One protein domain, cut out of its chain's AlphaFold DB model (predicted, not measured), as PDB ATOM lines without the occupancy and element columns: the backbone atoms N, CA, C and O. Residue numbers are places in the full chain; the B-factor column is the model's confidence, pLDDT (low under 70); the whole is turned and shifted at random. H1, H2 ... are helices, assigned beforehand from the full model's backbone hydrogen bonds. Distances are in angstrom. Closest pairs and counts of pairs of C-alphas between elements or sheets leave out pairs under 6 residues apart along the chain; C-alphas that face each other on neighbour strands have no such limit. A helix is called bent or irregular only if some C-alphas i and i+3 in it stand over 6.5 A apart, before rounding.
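What this domain is: This is residues 107 to 199 of the 199 residues of an uncharacterized protein of Moraxella osloensis (UniProt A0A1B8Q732). Three helices, H1, H2 and H3, stand side by side in a row that turns up and down with H2 in the middle, and over one side of that row the chain folds back through short H4 to a second, smaller cluster of H5, H6 and H7. The two groups meet loosely: H4 packs on one end of H2 and H3, H5 only just touches H1, and H6 and H7 lie farthest out. The printed part has 93 residues, with seven named helices, H1 to H7 in order along the chain, and no named strand; the class is all helix. The whole is compact, with a radius of gyration of the C-alphas of 12.6 A, and rounded, spanning 33 by 31 by 25 A.

How they stand to each other: H1, residues 111 to 122, touches H2, residues 128 to 142, at a shallow tilt of 21 degrees, opposite ways; the closest C-alphas are those of Ala 121 and Arg 131, 4.3 A apart, and the two form a helical hairpin. H2 and H3, residues 150 to 163, form another, at a shallow tilt of 19 degrees, with the C-alphas of Thr 129 and Val 162 closest at 6.3 A. H1 and H3 are apart. H4, residues 168 to 171, touches H2 with H2's residues 128 to 132 alone, closest at the C-alphas of Asp 128 and Phe 168, 5.2 A. It touches H3 with H3's residues 158 to 162 alone, closest at the C-alphas of Met 158 and Ile 171, 6.4 A. H5, residues 174 to 184, only just touches H1, with 3 pairs of C-alphas within 8 A, the closest those of Ile 111 and Val 184 at 5.9 A. H5 and H2 are close but not clearly touching. H6, residues 186 to 191, touches H5 at a steep tilt of 48 degrees, opposite ways, closest at the C-alphas of Leu 182 and Tyr 189, 6.3 A. H7, residues 193 to 197, touches H5, with the C-alphas of Cys 175 and Phe 196 closest at 4.6 A. Each O i to N i+4 pair is within hydrogen-bond range in H1, H2, H6 and H7, against 7 of 10 in H3 and 5 of 7 in H5; H4 is too short for such a pair.

Where its parts are: H1 begins at C-alpha 111 (143.888, 118.270, 82.045) and is 16.4 A long from first to last C-alpha. H2 measures 21.4 A, H3 20.3 A and H5 14.5 A. H3 is irregular, with C-alphas 151 and 154 8.1 A apart, and so is H5, with C-alphas 176 and 179 7.5 A apart. H7 ends at C-alpha 197 (159.995, 133.469, 81.241).

The domain as a whole: The C-alphas farthest apart, of Asn 164 and Asn 187, are 33.8 A apart. The printed part has no cut; the link from H2 to H3 is short and the other links are tight. The mean pLDDT of the printed part is 84.9, with residues 144 to 151 and 198 to 199 under 70.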
ATOM      1  N   GLY A 107     136.437 124.203  75.739       81.94
ATOM      2  CA  GLY A 107     136.136 124.684  77.085       81.94
ATOM      3  C   GLY A 107     135.994 123.595  78.148       81.94
ATOM      4  O   GLY A 107     135.615 123.927  79.273       81.94
ATOM      5  N   SER A 108     136.300 122.337  77.820       87.12
ATOM      6  CA  SER A 108     136.212 121.200  78.744       87.12
ATOM      7  C   SER A 108     137.172 121.324  79.929       87.12
ATOM      8  O   SER A 108     136.871 120.824  81.010       87.12
ATOM      9  N   ARG A 109     138.304 122.025  79.743       86.88
ATOM     10  CA  ARG A 109     139.419 122.101  80.705       86.88
ATOM     11  C   ARG A 109     139.939 120.728  81.138       86.88
ATOM     12  O   ARG A 109     140.421 120.575  82.258       86.88
ATOM     13  N   ASP A 110     139.844 119.746  80.251       89.69
ATOM     14  CA  ASP A 110     140.387 118.418  80.492       89.69
ATOM     15  C   ASP A 110     141.923 118.486  80.562       89.69
ATOM     16  O   ASP A 110     142.605 118.821  79.590       89.69
ATOM     17  N   ILE A 111     142.456 118.199  81.749       90.38
ATOM     18  CA  ILE A 111     143.888 118.270  82.045       90.38
ATOM     19  C   ILE A 111     144.654 117.213  81.244       90.38
ATOM     20  O   ILE A 111     145.734 117.519  80.750       90.38
ATOM     21  N   GLU A 112     144.105 116.008  81.072       89.94
ATOM     22  CA  GLU A 112     144.766 114.915  80.347       89.94
ATOM     23  C   GLU A 112     144.861 115.229  78.850       89.94
ATOM     24  O   GLU A 112     145.888 114.973  78.219       89.94
ATOM     25  N   LEU A 113     143.831 115.866  78.284       89.12
ATOM     26  CA  LEU A 113     143.875 116.334  76.898       89.12
ATOM     27  C   LEU A 113     144.878 117.474  76.702       89.12
ATOM     28  O   LEU A 113     145.629 117.464  75.726       89.12
ATOM     29  N   VAL A 114     144.935 118.443  77.621       91.44
ATOM     30  CA  VAL A 114     145.956 119.503  77.550       91.44
ATOM     31  C   VAL A 114     147.361 118.918  77.694       91.44
ATOM     32  O   VAL A 114     148.265 119.321  76.966       91.44
ATOM     33  N   ASP A 115     147.545 117.948  78.586       90.81
ATOM     34  CA  ASP A 115     148.803 117.232  78.785       90.81
ATOM     35  C   ASP A 115     149.282 116.544  77.500       90.81
ATOM     36  O   ASP A 115     150.429 116.722  77.077       90.81
ATOM     37  N   LEU A 116     148.378 115.819  76.834       91.44
ATOM     38  CA  LEU A 116     148.622 115.172  75.548       91.44
ATOM     39  C   LEU A 116     149.046 116.185  74.477       91.44
ATOM     40  O   LEU A 116     150.065 115.996  73.812       91.44
ATOM     41  N   LEU A 117     148.299 117.280  74.341       93.50
ATOM     42  CA  LEU A 117     148.579 118.324  73.358       93.50
ATOM     43  C   LEU A 117     149.901 119.057  73.628       93.50
ATOM     44  O   LEU A 117     150.611 119.419  72.688       93.50
ATOM     45  N   LEU A 118     150.262 119.253  74.899       92.50
ATOM     46  CA  LEU A 118     151.570 119.785  75.283       92.50
ATOM     47  C   LEU A 118     152.696 118.840  74.857       92.50
ATOM     48  O   LEU A 118     153.715 119.313  74.352       92.50
ATOM     49  N   ASN A 119     152.522 117.521  75.015       92.25
ATOM     50  CA  ASN A 119     153.503 116.549  74.527       92.25
ATOM     51  C   ASN A 119     153.672 116.649  73.009       92.25
ATOM     52  O   ASN A 119     154.802 116.687  72.536       92.25
ATOM     53  N   TYR A 120     152.574 116.764  72.259       93.69
ATOM     54  CA  TYR A 120     152.640 116.942  70.810       93.69
ATOM     55  C   TYR A 120     153.368 118.222  70.406       93.69
ATOM     56  O   TYR A 120     154.232 118.185  69.540       93.69
ATOM     57  N   ALA A 121     153.096 119.351  71.059       93.25
ATOM     58  CA  ALA A 121     153.787 120.600  70.745       93.25
ATOM     59  C   ALA A 121     155.304 120.549  71.021       93.25
ATOM     60  O   ALA A 121     156.093 121.212  70.341       93.25
ATOM     61  N   LEU A 122     155.726 119.757  72.009       90.75
ATOM     62  CA  LEU A 122     157.132 119.581  72.379       90.75
ATOM     63  C   LEU A 122     157.860 118.506  71.558       90.75
ATOM     64  O   LEU A 122     159.093 118.489  71.548       90.75
ATOM     65  N   ASP A 123     157.132 117.623  70.877       92.69
ATOM     66  CA  ASP A 123     157.705 116.530  70.099       92.69
ATOM     67  C   ASP A 123     158.269 117.031  68.763       92.69
ATOM     68  O   ASP A 123     157.548 117.299  67.803       92.69
ATOM     69  N   LYS A 124     159.600 117.114  68.693       91.94
ATOM     70  CA  LYS A 124     160.348 117.564  67.509       91.94
ATOM     71  C   LYS A 124     160.328 116.577  66.341       91.94
ATOM     72  O   LYS A 124     160.880 116.885  65.290       91.94
ATOM     73  N   THR A 125     159.776 115.379  66.524       92.62
ATOM     74  CA  THR A 125     159.589 114.426  65.423       92.62
ATOM     75  C   THR A 125     158.323 114.712  64.617       92.62
ATOM     76  O   THR A 125     158.205 114.240  63.487       92.62
ATOM     77  N   LEU A 126     157.398 115.507  65.167       92.81
ATOM     78  CA  LEU A 126     156.184 115.949  64.490       92.81
ATOM     79  C   LEU A 126     156.457 117.185  63.625       92.81
ATOM     80  O   LEU A 126     157.383 117.953  63.879       92.81
ATOM     81  N   THR A 127     155.621 117.391  62.607       94.38
ATOM     82  CA  THR A 127     155.725 118.558  61.725       94.38
ATOM     83  C   THR A 127     155.389 119.848  62.471       94.38
ATOM     84  O   THR A 127     154.551 119.859  63.377       94.38
ATOM     85  N   ASP A 128     155.988 120.961  62.046       95.00
ATOM     86  CA  ASP A 128     155.720 122.281  62.626       95.00
ATOM     87  C   ASP A 128     154.227 122.629  62.568       95.00
ATOM     88  O   ASP A 128     153.661 123.107  63.551       95.00
ATOM     89  N   THR A 129     153.546 122.273  61.472       93.75
ATOM     90  CA  THR A 129     152.094 122.436  61.325       93.75
ATOM     91  C   THR A 129     151.333 121.684  62.419       93.75
ATOM     92  O   THR A 129     150.531 122.288  63.134       93.75
ATOM     93  N   PHE A 130     151.618 120.395  62.631       94.31
ATOM     94  CA  PHE A 130     150.942 119.604  63.665       94.31
ATOM     95  C   PHE A 130     151.164 120.196  65.066       94.31
ATOM     96  O   PHE A 130     150.240 120.278  65.883       94.31
ATOM     97  N   ARG A 131     152.383 120.669  65.339       95.25
ATOM     98  CA  ARG A 131     152.762 121.281  66.620       95.25
ATOM     99  C   ARG A 131     152.037 122.608  66.856       95.25
ATOM    100  O   ARG A 131     151.474 122.794  67.936       95.25
ATOM    101  N   VAL A 132     151.940 123.494  65.856       94.12
ATOM    102  CA  VAL A 132     151.133 124.733  65.955       94.12
ATOM    103  C   VAL A 132     149.660 124.417  66.188       94.12
ATOM    104  O   VAL A 132     149.017 125.028  67.046       94.12
ATOM    105  N   HIS A 133     149.110 123.451  65.455       92.88
ATOM    106  CA  HIS A 133     147.716 123.061  65.630       92.88
ATOM    107  C   HIS A 133     147.462 122.437  67.008       92.88
ATOM    108  O   HIS A 133     146.419 122.705  67.600       92.88
ATOM    109  N   SER A 134     148.440 121.735  67.585       94.19
ATOM    110  CA  SER A 134     148.376 121.259  68.973       94.19
ATOM    111  C   SER A 134     148.294 122.422  69.966       94.19
ATOM    112  O   SER A 134     147.448 122.404  70.860       94.19
ATOM    113  N   ILE A 135     149.083 123.486  69.768       93.19
ATOM    114  CA  ILE A 135     148.982 124.711  70.576       93.19
ATOM    115  C   ILE A 135     147.603 125.351  70.446       93.19
ATOM    116  O   ILE A 135     146.975 125.672  71.455       93.19
ATOM    117  N   LYS A 136     147.089 125.500  69.224       90.06
ATOM    118  CA  LYS A 136     145.734 126.016  69.002       90.06
ATOM    119  C   LYS A 136     144.687 125.169  69.738       90.06
ATOM    120  O   LYS A 136     143.808 125.731  70.392       90.06
ATOM    121  N   SER A 137     144.805 123.844  69.691       90.38
ATOM    122  CA  SER A 137     143.916 122.917  70.395       90.38
ATOM    123  C   SER A 137     143.979 123.068  71.916       90.38
ATOM    124  O   SER A 137     142.928 123.041  72.553       90.38
ATOM    125  N   ILE A 138     145.147 123.351  72.510       91.44
ATOM    126  CA  ILE A 138     145.253 123.658  73.953       91.44
ATOM    127  C   ILE A 138     144.359 124.849  74.302       91.44
ATOM    128  O   ILE A 138     143.612 124.813  75.281       91.44
ATOM    129  N   PHE A 139     144.382 125.901  73.479       87.62
ATOM    130  CA  PHE A 139     143.527 127.066  73.696       87.62
ATOM    131  C   PHE A 139     142.041 126.763  73.484       87.62
ATOM    132  O   PHE A 139     141.225 127.357  74.190       87.62
ATOM    133  N   HIS A 140     141.677 125.852  72.577       85.50
ATOM    134  CA  HIS A 140     140.294 125.385  72.448       85.50
ATOM    135  C   HIS A 140     139.835 124.633  73.703       85.50
ATOM    136  O   HIS A 140     138.775 124.951  74.236       85.50
ATOM    137  N   VAL A 141     140.644 123.708  74.225       88.88
ATOM    138  CA  VAL A 141     140.318 122.937  75.437       88.88
ATOM    139  C   VAL A 141     140.208 123.839  76.667       88.88
ATOM    140  O   VAL A 141     139.276 123.719  77.464       88.88
ATOM    141  N   TRP A 142     141.138 124.785  76.820       87.44
ATOM    142  CA  TRP A 142     141.243 125.608  78.024       87.44
ATOM    143  C   TRP A 142     140.213 126.746  78.101       87.44
ATOM    144  O   TRP A 142     139.781 127.134  79.195       87.44
ATOM    145  N   ASN A 143     139.804 127.304  76.953       79.94
ATOM    146  CA  ASN A 143     138.916 128.466  76.901       79.94
ATOM    147  C   ASN A 143     137.471 128.083  76.568       79.94
ATOM    148  O   ASN A 143     137.196 127.376  75.609       79.94
ATOM    149  N   GLN A 144     136.521 128.646  77.317       65.25
ATOM    150  CA  GLN A 144     135.081 128.400  77.143       65.25
ATOM    151  C   GLN A 144     134.464 129.109  75.925       65.25
ATOM    152  O   GLN A 144     133.290 128.915  75.621       65.25
ATOM    153  N   THR A 145     135.212 129.968  75.229       57.72
ATOM    154  CA  THR A 145     134.677 130.747  74.107       57.72
ATOM    155  C   THR A 145     134.998 130.079  72.773       57.72
ATOM    156  O   THR A 145     136.166 129.865  72.458       57.72
ATOM    157  N   SER A 146     133.963 129.842  71.953       49.75
ATOM    158  CA  SER A 146     134.045 129.405  70.540       49.75
ATOM    159  C   SER A 146     134.959 130.252  69.680       49.75
ATOM    160  O   SER A 146     135.533 129.775  68.706       49.75
ATOM    161  N   ILE A 147     135.126 131.503  70.076       49.81
ATOM    162  CA  ILE A 147     135.953 132.445  69.371       49.81
ATOM    163  C   ILE A 147     137.317 132.427  70.047       49.81
ATOM    164  O   ILE A 147     137.507 132.998  71.128       49.81
ATOM    165  N   VAL A 148     138.290 131.845  69.351       51.97
ATOM    166  CA  VAL A 148     139.681 132.299  69.393       51.97
ATOM    167  C   VAL A 148     139.644 133.762  68.927       51.97
ATOM    168  O   VAL A 148     139.834 134.084  67.759       51.97
ATOM    169  N   SER A 149     139.192 134.639  69.829       50.88
ATOM    170  CA  SER A 149     138.862 136.039  69.566       50.88
ATOM    171  C   SER A 149     140.101 136.789  69.101       50.88
ATOM    172  O   SER A 149     141.211 136.260  69.129       50.88
ATOM    173  N   HIS A 150     139.958 138.064  68.742       51.09
ATOM    174  CA  HIS A 150     141.097 138.939  68.446       51.09
ATOM    175  C   HIS A 150     142.233 138.893  69.498       51.09
ATOM    176  O   HIS A 150     143.348 139.309  69.191       51.09
ATOM    177  N   LYS A 151     141.975 138.362  70.705       61.03
ATOM    178  CA  LYS A 151     142.964 138.055  71.750       61.03
ATOM    179  C   LYS A 151     144.028 137.019  71.347       61.03
ATOM    180  O   LYS A 151     145.096 137.006  71.944       61.03
ATOM    181  N   PHE A 152     143.778 136.198  70.332       74.38
ATOM    182  CA  PHE A 152     144.677 135.128  69.890       74.38
ATOM    183  C   PHE A 152     145.097 135.275  68.420       74.38
ATOM    184  O   PHE A 152     145.402 134.292  67.753       74.38
ATOM    185  N   LYS A 153     145.138 136.510  67.894       80.75
ATOM    186  CA  LYS A 153     145.659 136.794  66.539       80.75
ATOM    187  C   LYS A 153     147.044 136.187  66.289       80.75
ATOM    188  O   LYS A 153     147.342 135.817  65.162       80.75
ATOM    189  N   TRP A 154     147.858 136.066  67.336       86.56
ATOM    190  CA  TRP A 154     149.179 135.452  67.262       86.56
ATOM    191  C   TRP A 154     149.129 133.964  66.868       86.56
ATOM    192  O   TRP A 154     149.991 133.544  66.111       86.56
ATOM    193  N   LEU A 155     148.103 133.196  67.271       87.50
ATOM    194  CA  LEU A 155     147.941 131.795  66.844       87.50
ATOM    195  C   LEU A 155     147.684 131.695  65.340       87.50
ATOM    196  O   LEU A 155     148.267 130.857  64.663       87.50
ATOM    197  N   TRP A 156     146.823 132.566  64.809       86.19
ATOM    198  CA  TRP A 156     146.549 132.620  63.372       86.19
ATOM    199  C   TRP A 156     147.786 133.034  62.582       86.19
ATOM    200  O   TRP A 156     148.081 132.422  61.561       86.19
ATOM    201  N   LYS A 157     148.534 134.013  63.098       90.56
ATOM    202  CA  LYS A 157     149.817 134.410  62.525       90.56
ATOM    203  C   LYS A 157     150.827 133.258  62.538       90.56
ATOM    204  O   LYS A 157     151.469 133.044  61.529       90.56
ATOM    205  N   MET A 158     150.933 132.485  63.619       91.50
ATOM    206  CA  MET A 158     151.836 131.330  63.647       91.50
ATOM    207  C   MET A 158     151.479 130.275  62.597       91.50
ATOM    208  O   MET A 158     152.369 129.724  61.965       91.50
ATOM    209  N   ILE A 159     150.186 129.996  62.404       90.19
ATOM    210  CA  ILE A 159     149.733 129.071  61.355       90.19
ATOM    211  C   ILE A 159     150.133 129.605  59.975       90.19
ATOM    212  O   ILE A 159     150.645 128.856  59.151       90.19
ATOM    213  N   GLU A 160     149.916 130.899  59.727       91.69
ATOM    214  CA  GLU A 160     150.329 131.561  58.487       91.69
ATOM    215  C   GLU A 160     151.850 131.502  58.281       91.69
ATOM    216  O   GLU A 160     152.303 131.128  57.205       91.69
ATOM    217  N   ASP A 161     152.630 131.817  59.314       94.81
ATOM    218  CA  ASP A 161     154.091 131.821  59.282       94.81
ATOM    219  C   ASP A 161     154.635 130.406  58.978       94.81
ATOM    220  O   ASP A 161     155.448 130.259  58.066       94.81
ATOM    221  N   VAL A 162     154.118 129.347  59.622       93.69
ATOM    222  CA  VAL A 162     154.493 127.952  59.291       93.69
ATOM    223  C   VAL A 162     154.106 127.577  57.866       93.69
ATOM    224  O   VAL A 162     154.896 126.960  57.154       93.69
ATOM    225  N   ASN A 163     152.915 127.968  57.408       89.38
ATOM    226  CA  ASN A 163     152.497 127.714  56.027       89.38
ATOM    227  C   ASN A 163     153.378 128.452  55.003       89.38
ATOM    228  O   ASN A 163     153.496 128.009  53.862       89.38
ATOM    229  N   ASN A 164     154.019 129.549  55.417       94.06
ATOM    230  CA  ASN A 164     155.002 130.291  54.631       94.06
ATOM    231  C   ASN A 164     156.441 129.757  54.790       94.06
ATOM    232  O   ASN A 164     157.348 130.276  54.137       94.06
ATOM    233  N   GLY A 165     156.650 128.707  55.590       92.56
ATOM    234  CA  GLY A 165     157.925 128.004  55.745       92.56
ATOM    235  C   GLY A 165     158.753 128.394  56.971       92.56
ATOM    236  O   GLY A 165     159.888 127.935  57.075       92.56
ATOM    237  N   GLU A 166     158.222 129.215  57.880       95.25
ATOM    238  CA  GLU A 166     158.881 129.530  59.153       95.25
ATOM    239  C   GLU A 166     158.857 128.320  60.101       95.25
ATOM    240  O   GLU A 166     157.901 127.536  60.115       95.25
ATOM    241  N   HIS A 167     159.894 128.179  60.930       95.25
ATOM    242  CA  HIS A 167     160.010 127.058  61.861       95.25
ATOM    243  C   HIS A 167     159.279 127.309  63.180       95.25
ATOM    244  O   HIS A 167     159.327 128.406  63.740       95.25
ATOM    245  N   PHE A 168     158.657 126.260  63.730       93.25
ATOM    246  CA  PHE A 168     157.880 126.342  64.974       93.25
ATOM    247  C   PHE A 168     158.680 126.970  66.125       93.25
ATOM    248  O   PHE A 168     158.184 127.854  66.823       93.25
ATOM    249  N   GLU A 169     159.927 126.538  66.315       90.81
ATOM    250  CA  GLU A 169     160.832 127.026  67.359       90.81
ATOM    251  C   GLU A 169     161.108 128.531  67.286       90.81
ATOM    252  O   GLU A 169     161.392 129.136  68.318       90.81
ATOM    253  N   GLU A 170     161.048 129.122  66.095       89.56
ATOM    254  CA  GLU A 170     161.403 130.523  65.860       89.56
ATOM    255  C   GLU A 170     160.222 131.463  66.117       89.56
ATOM    256  O   GLU A 170     160.409 132.616  66.507       89.56
ATOM    257  N   ILE A 171     158.999 130.959  65.942       90.50
ATOM    258  CA  ILE A 171     157.765 131.749  66.030       90.50
ATOM    259  C   ILE A 171     156.969 131.495  67.318       90.50
ATOM    260  O   ILE A 171     156.055 132.260  67.638       90.50
ATOM    261  N   MET A 172     157.261 130.411  68.046       89.94
ATOM    262  CA  MET A 172     156.499 130.013  69.230       89.94
ATOM    263  C   MET A 172     156.781 130.926  70.431       89.94
ATOM    264  O   MET A 172     157.850 130.889  71.035       89.94
ATOM    265  N   ASP A 173     155.758 131.669  70.856       88.06
ATOM    266  CA  ASP A 173     155.768 132.464  72.091       88.06
ATOM    267  C   ASP A 173     155.265 131.628  73.282       88.06
ATOM    268  O   ASP A 173     154.083 131.637  73.649       88.06
ATOM    269  N   TRP A 174     156.178 130.865  73.888       87.31
ATOM    270  CA  TRP A 174     155.894 129.975  75.019       87.31
ATOM    271  C   TRP A 174     155.315 130.699  76.243       87.31
ATOM    272  O   TRP A 174     154.524 130.099  76.977       87.31
ATOM    273  N   CYS A 175     155.591 131.993  76.442       86.31
ATOM    274  CA  CYS A 175     155.020 132.749  77.560       86.31
ATOM    275  C   CYS A 175     153.492 132.840  77.482       86.31
ATOM    276  O   CYS A 175     152.821 132.929  78.512       86.31
ATOM    277  N   LYS A 176     152.900 132.744  76.283       86.88
ATOM    278  CA  LYS A 176     151.436 132.695  76.125       86.88
ATOM    279  C   LYS A 176     150.808 131.441  76.737       86.88
ATOM    280  O   LYS A 176     149.629 131.479  77.087       86.88
ATOM    281  N   LEU A 177     151.570 130.356  76.881       87.62
ATOM    282  CA  LEU A 177     151.115 129.101  77.487       87.62
ATOM    283  C   LEU A 177     151.392 129.011  78.986       87.62
ATOM    284  O   LEU A 177     150.818 128.143  79.638       87.62
ATOM    285  N   GLN A 178     152.223 129.897  79.545       87.50
ATOM    286  CA  GLN A 178     152.650 129.832  80.945       87.50
ATOM    287  C   GLN A 178     151.489 129.626  81.938       87.50
ATOM    288  O   GLN A 178     151.610 128.725  82.769       87.50
ATOM    289  N   PRO A 179     150.355 130.361  81.868       86.38
ATOM    290  CA  PRO A 179     149.260 130.159  82.818       86.38
ATOM    291  C   PRO A 179     148.671 128.745  82.751       86.38
ATOM    292  O   PRO A 179     148.346 128.162  83.775       86.38
ATOM    293  N   ILE A 180     148.577 128.180  81.546       88.50
ATOM    294  CA  ILE A 180     148.022 126.844  81.316       88.50
ATOM    295  C   ILE A 180     149.006 125.776  81.804       88.50
ATOM    296  O   ILE A 180     148.618 124.826  82.475       88.50
ATOM    297  N   VAL A 181     150.297 125.939  81.500       88.00
ATOM    298  CA  VAL A 181     151.332 124.974  81.892       88.00
ATOM    299  C   VAL A 181     151.518 124.942  83.408       88.00
ATOM    300  O   VAL A 181     151.701 123.862  83.959       88.00
ATOM    301  N   LEU A 182     151.430 126.081  84.098       87.62
ATOM    302  CA  LEU A 182     151.480 126.119  85.564       87.62
ATOM    303  C   LEU A 182     150.337 125.326  86.208       87.62
ATOM    304  O   LEU A 182     150.568 124.639  87.203       87.62
ATOM    305  N   ASP A 183     149.142 125.388  85.620       85.44
ATOM    306  CA  ASP A 183     147.961 124.693  86.133       85.44
ATOM    307  C   ASP A 183     147.970 123.189  85.794       85.44
ATOM    308  O   ASP A 183     147.520 122.375  86.599       85.44
ATOM    309  N   VAL A 184     148.495 122.805  84.623       86.00
ATOM    310  CA  VAL A 184     148.430 121.423  84.101       86.00
ATOM    311  C   VAL A 184     149.705 120.614  84.366       86.00
ATOM    312  O   VAL A 184     149.639 119.454  84.762       86.00
ATOM    313  N   ARG A 185     150.886 121.213  84.178       84.62
ATOM    314  CA  ARG A 185     152.203 120.572  84.338       84.62
ATOM    315  C   ARG A 185     153.212 121.507  85.027       84.62
ATOM    316  O   ARG A 185     154.202 121.917  84.411       84.62
ATOM    317  N   PRO A 186     153.066 121.780  86.333       83.62
ATOM    318  CA  PRO A 186     153.995 122.653  87.057       83.62
ATOM    319  C   PRO A 186     155.450 122.148  87.021       83.62
ATOM    320  O   PRO A 186     156.388 122.940  86.971       83.62
ATOM    321  N   ASN A 187     155.662 120.829  86.959       83.62
ATOM    322  CA  ASN A 187     157.004 120.252  86.828       83.62
ATOM    323  C   ASN A 187     157.654 120.558  85.467       83.62
ATOM    324  O   ASN A 187     158.858 120.799  85.411       83.62
ATOM    325  N   LEU A 188     156.871 120.568  84.381       81.94
ATOM    326  CA  LEU A 188     157.358 120.923  83.043       81.94
ATOM    327  C   LEU A 188     157.757 122.399  82.998       81.94
ATOM    328  O   LEU A 188     158.800 122.734  82.439       81.94
ATOM    329  N   TYR A 189     156.960 123.263  83.633       81.75
ATOM    330  CA  TYR A 189     157.300 124.673  83.784       81.75
ATOM    331  C   TYR A 189     158.659 124.853  84.470       81.75
ATOM    332  O   TYR A 189     159.500 125.582  83.957       81.75
ATOM    333  N   GLU A 190     158.919 124.161  85.582       82.94
ATOM    334  CA  GLU A 190     160.211 124.287  86.270       82.94
ATOM    335  C   GLU A 190     161.384 123.722  85.450       82.94
ATOM    336  O   GLU A 190     162.470 124.300  85.464       82.94
ATOM    337  N   GLN A 191     161.180 122.642  84.689       82.62
ATOM    338  CA  GLN A 191     162.215 122.061  83.818       82.62
ATOM    339  C   GLN A 191     162.570 122.956  82.625       82.62
ATOM    340  O   GLN A 191     163.724 122.992  82.199       82.62
ATOM    341  N   HIS A 192     161.591 123.690  82.101       79.12
ATOM    342  CA  HIS A 192     161.722 124.525  80.908       79.12
ATOM    343  C   HIS A 192     161.519 126.008  81.212       79.12
ATOM    344  O   HIS A 192     161.077 126.771  80.356       79.12
ATOM    345  N   LYS A 193     161.844 126.425  82.437       76.38
ATOM    346  CA  LYS A 193     161.519 127.751  82.968       76.38
ATOM    347  C   LYS A 193     161.939 128.888  82.043       76.38
ATOM    348  O   LYS A 193     161.157 129.802  81.832       76.38
ATOM    349  N   THR A 194     163.122 128.782  81.438       78.62
ATOM    350  CA  THR A 194     163.655 129.773  80.491       78.62
ATOM    351  C   THR A 194     162.743 129.985  79.282       78.62
ATOM    352  O   THR A 194     162.500 131.133  78.925       78.62
ATOM    353  N   LEU A 195     162.149 128.920  78.721       76.56
ATOM    354  CA  LEU A 195     161.186 129.030  77.615       76.56
ATOM    355  C   LEU A 195     159.953 129.848  78.018       76.56
ATOM    356  O   LEU A 195     159.421 130.598  77.214       76.56
ATOM    357  N   PHE A 196     159.499 129.719  79.264       76.06
ATOM    358  CA  PHE A 196     158.263 130.343  79.739       76.06
ATOM    359  C   PHE A 196     158.455 131.719  80.394       76.06
ATOM    360  O   PHE A 196     157.460 132.327  80.791       76.06
ATOM    361  N   THR A 197     159.695 132.198  80.554       72.44
ATOM    362  CA  THR A 197     159.995 133.469  81.241       72.44
ATOM    363  C   THR A 197     160.789 134.478  80.416       72.44
ATOM    364  O   THR A 197     160.797 135.648  80.785       72.44
ATOM    365  N   GLU A 198     161.475 134.063  79.349       62.31
ATOM    366  CA  GLU A 198     162.271 134.962  78.500       62.31
ATOM    367  C   GLU A 198     161.447 135.476  77.309       62.31
ATOM    368  O   GLU A 198     161.684 135.117  76.158       62.31
ATOM    369  N   CYS A 199     160.477 136.332  77.631       59.44
ATOM    370  CA  CYS A 199     159.736 137.188  76.707       59.44
ATOM    371  C   CYS A 199     159.846 138.646  77.194       59.44
ATOM    372  O   CYS A 199     159.866 139.547  76.335       59.44
TER     373      CYS A 199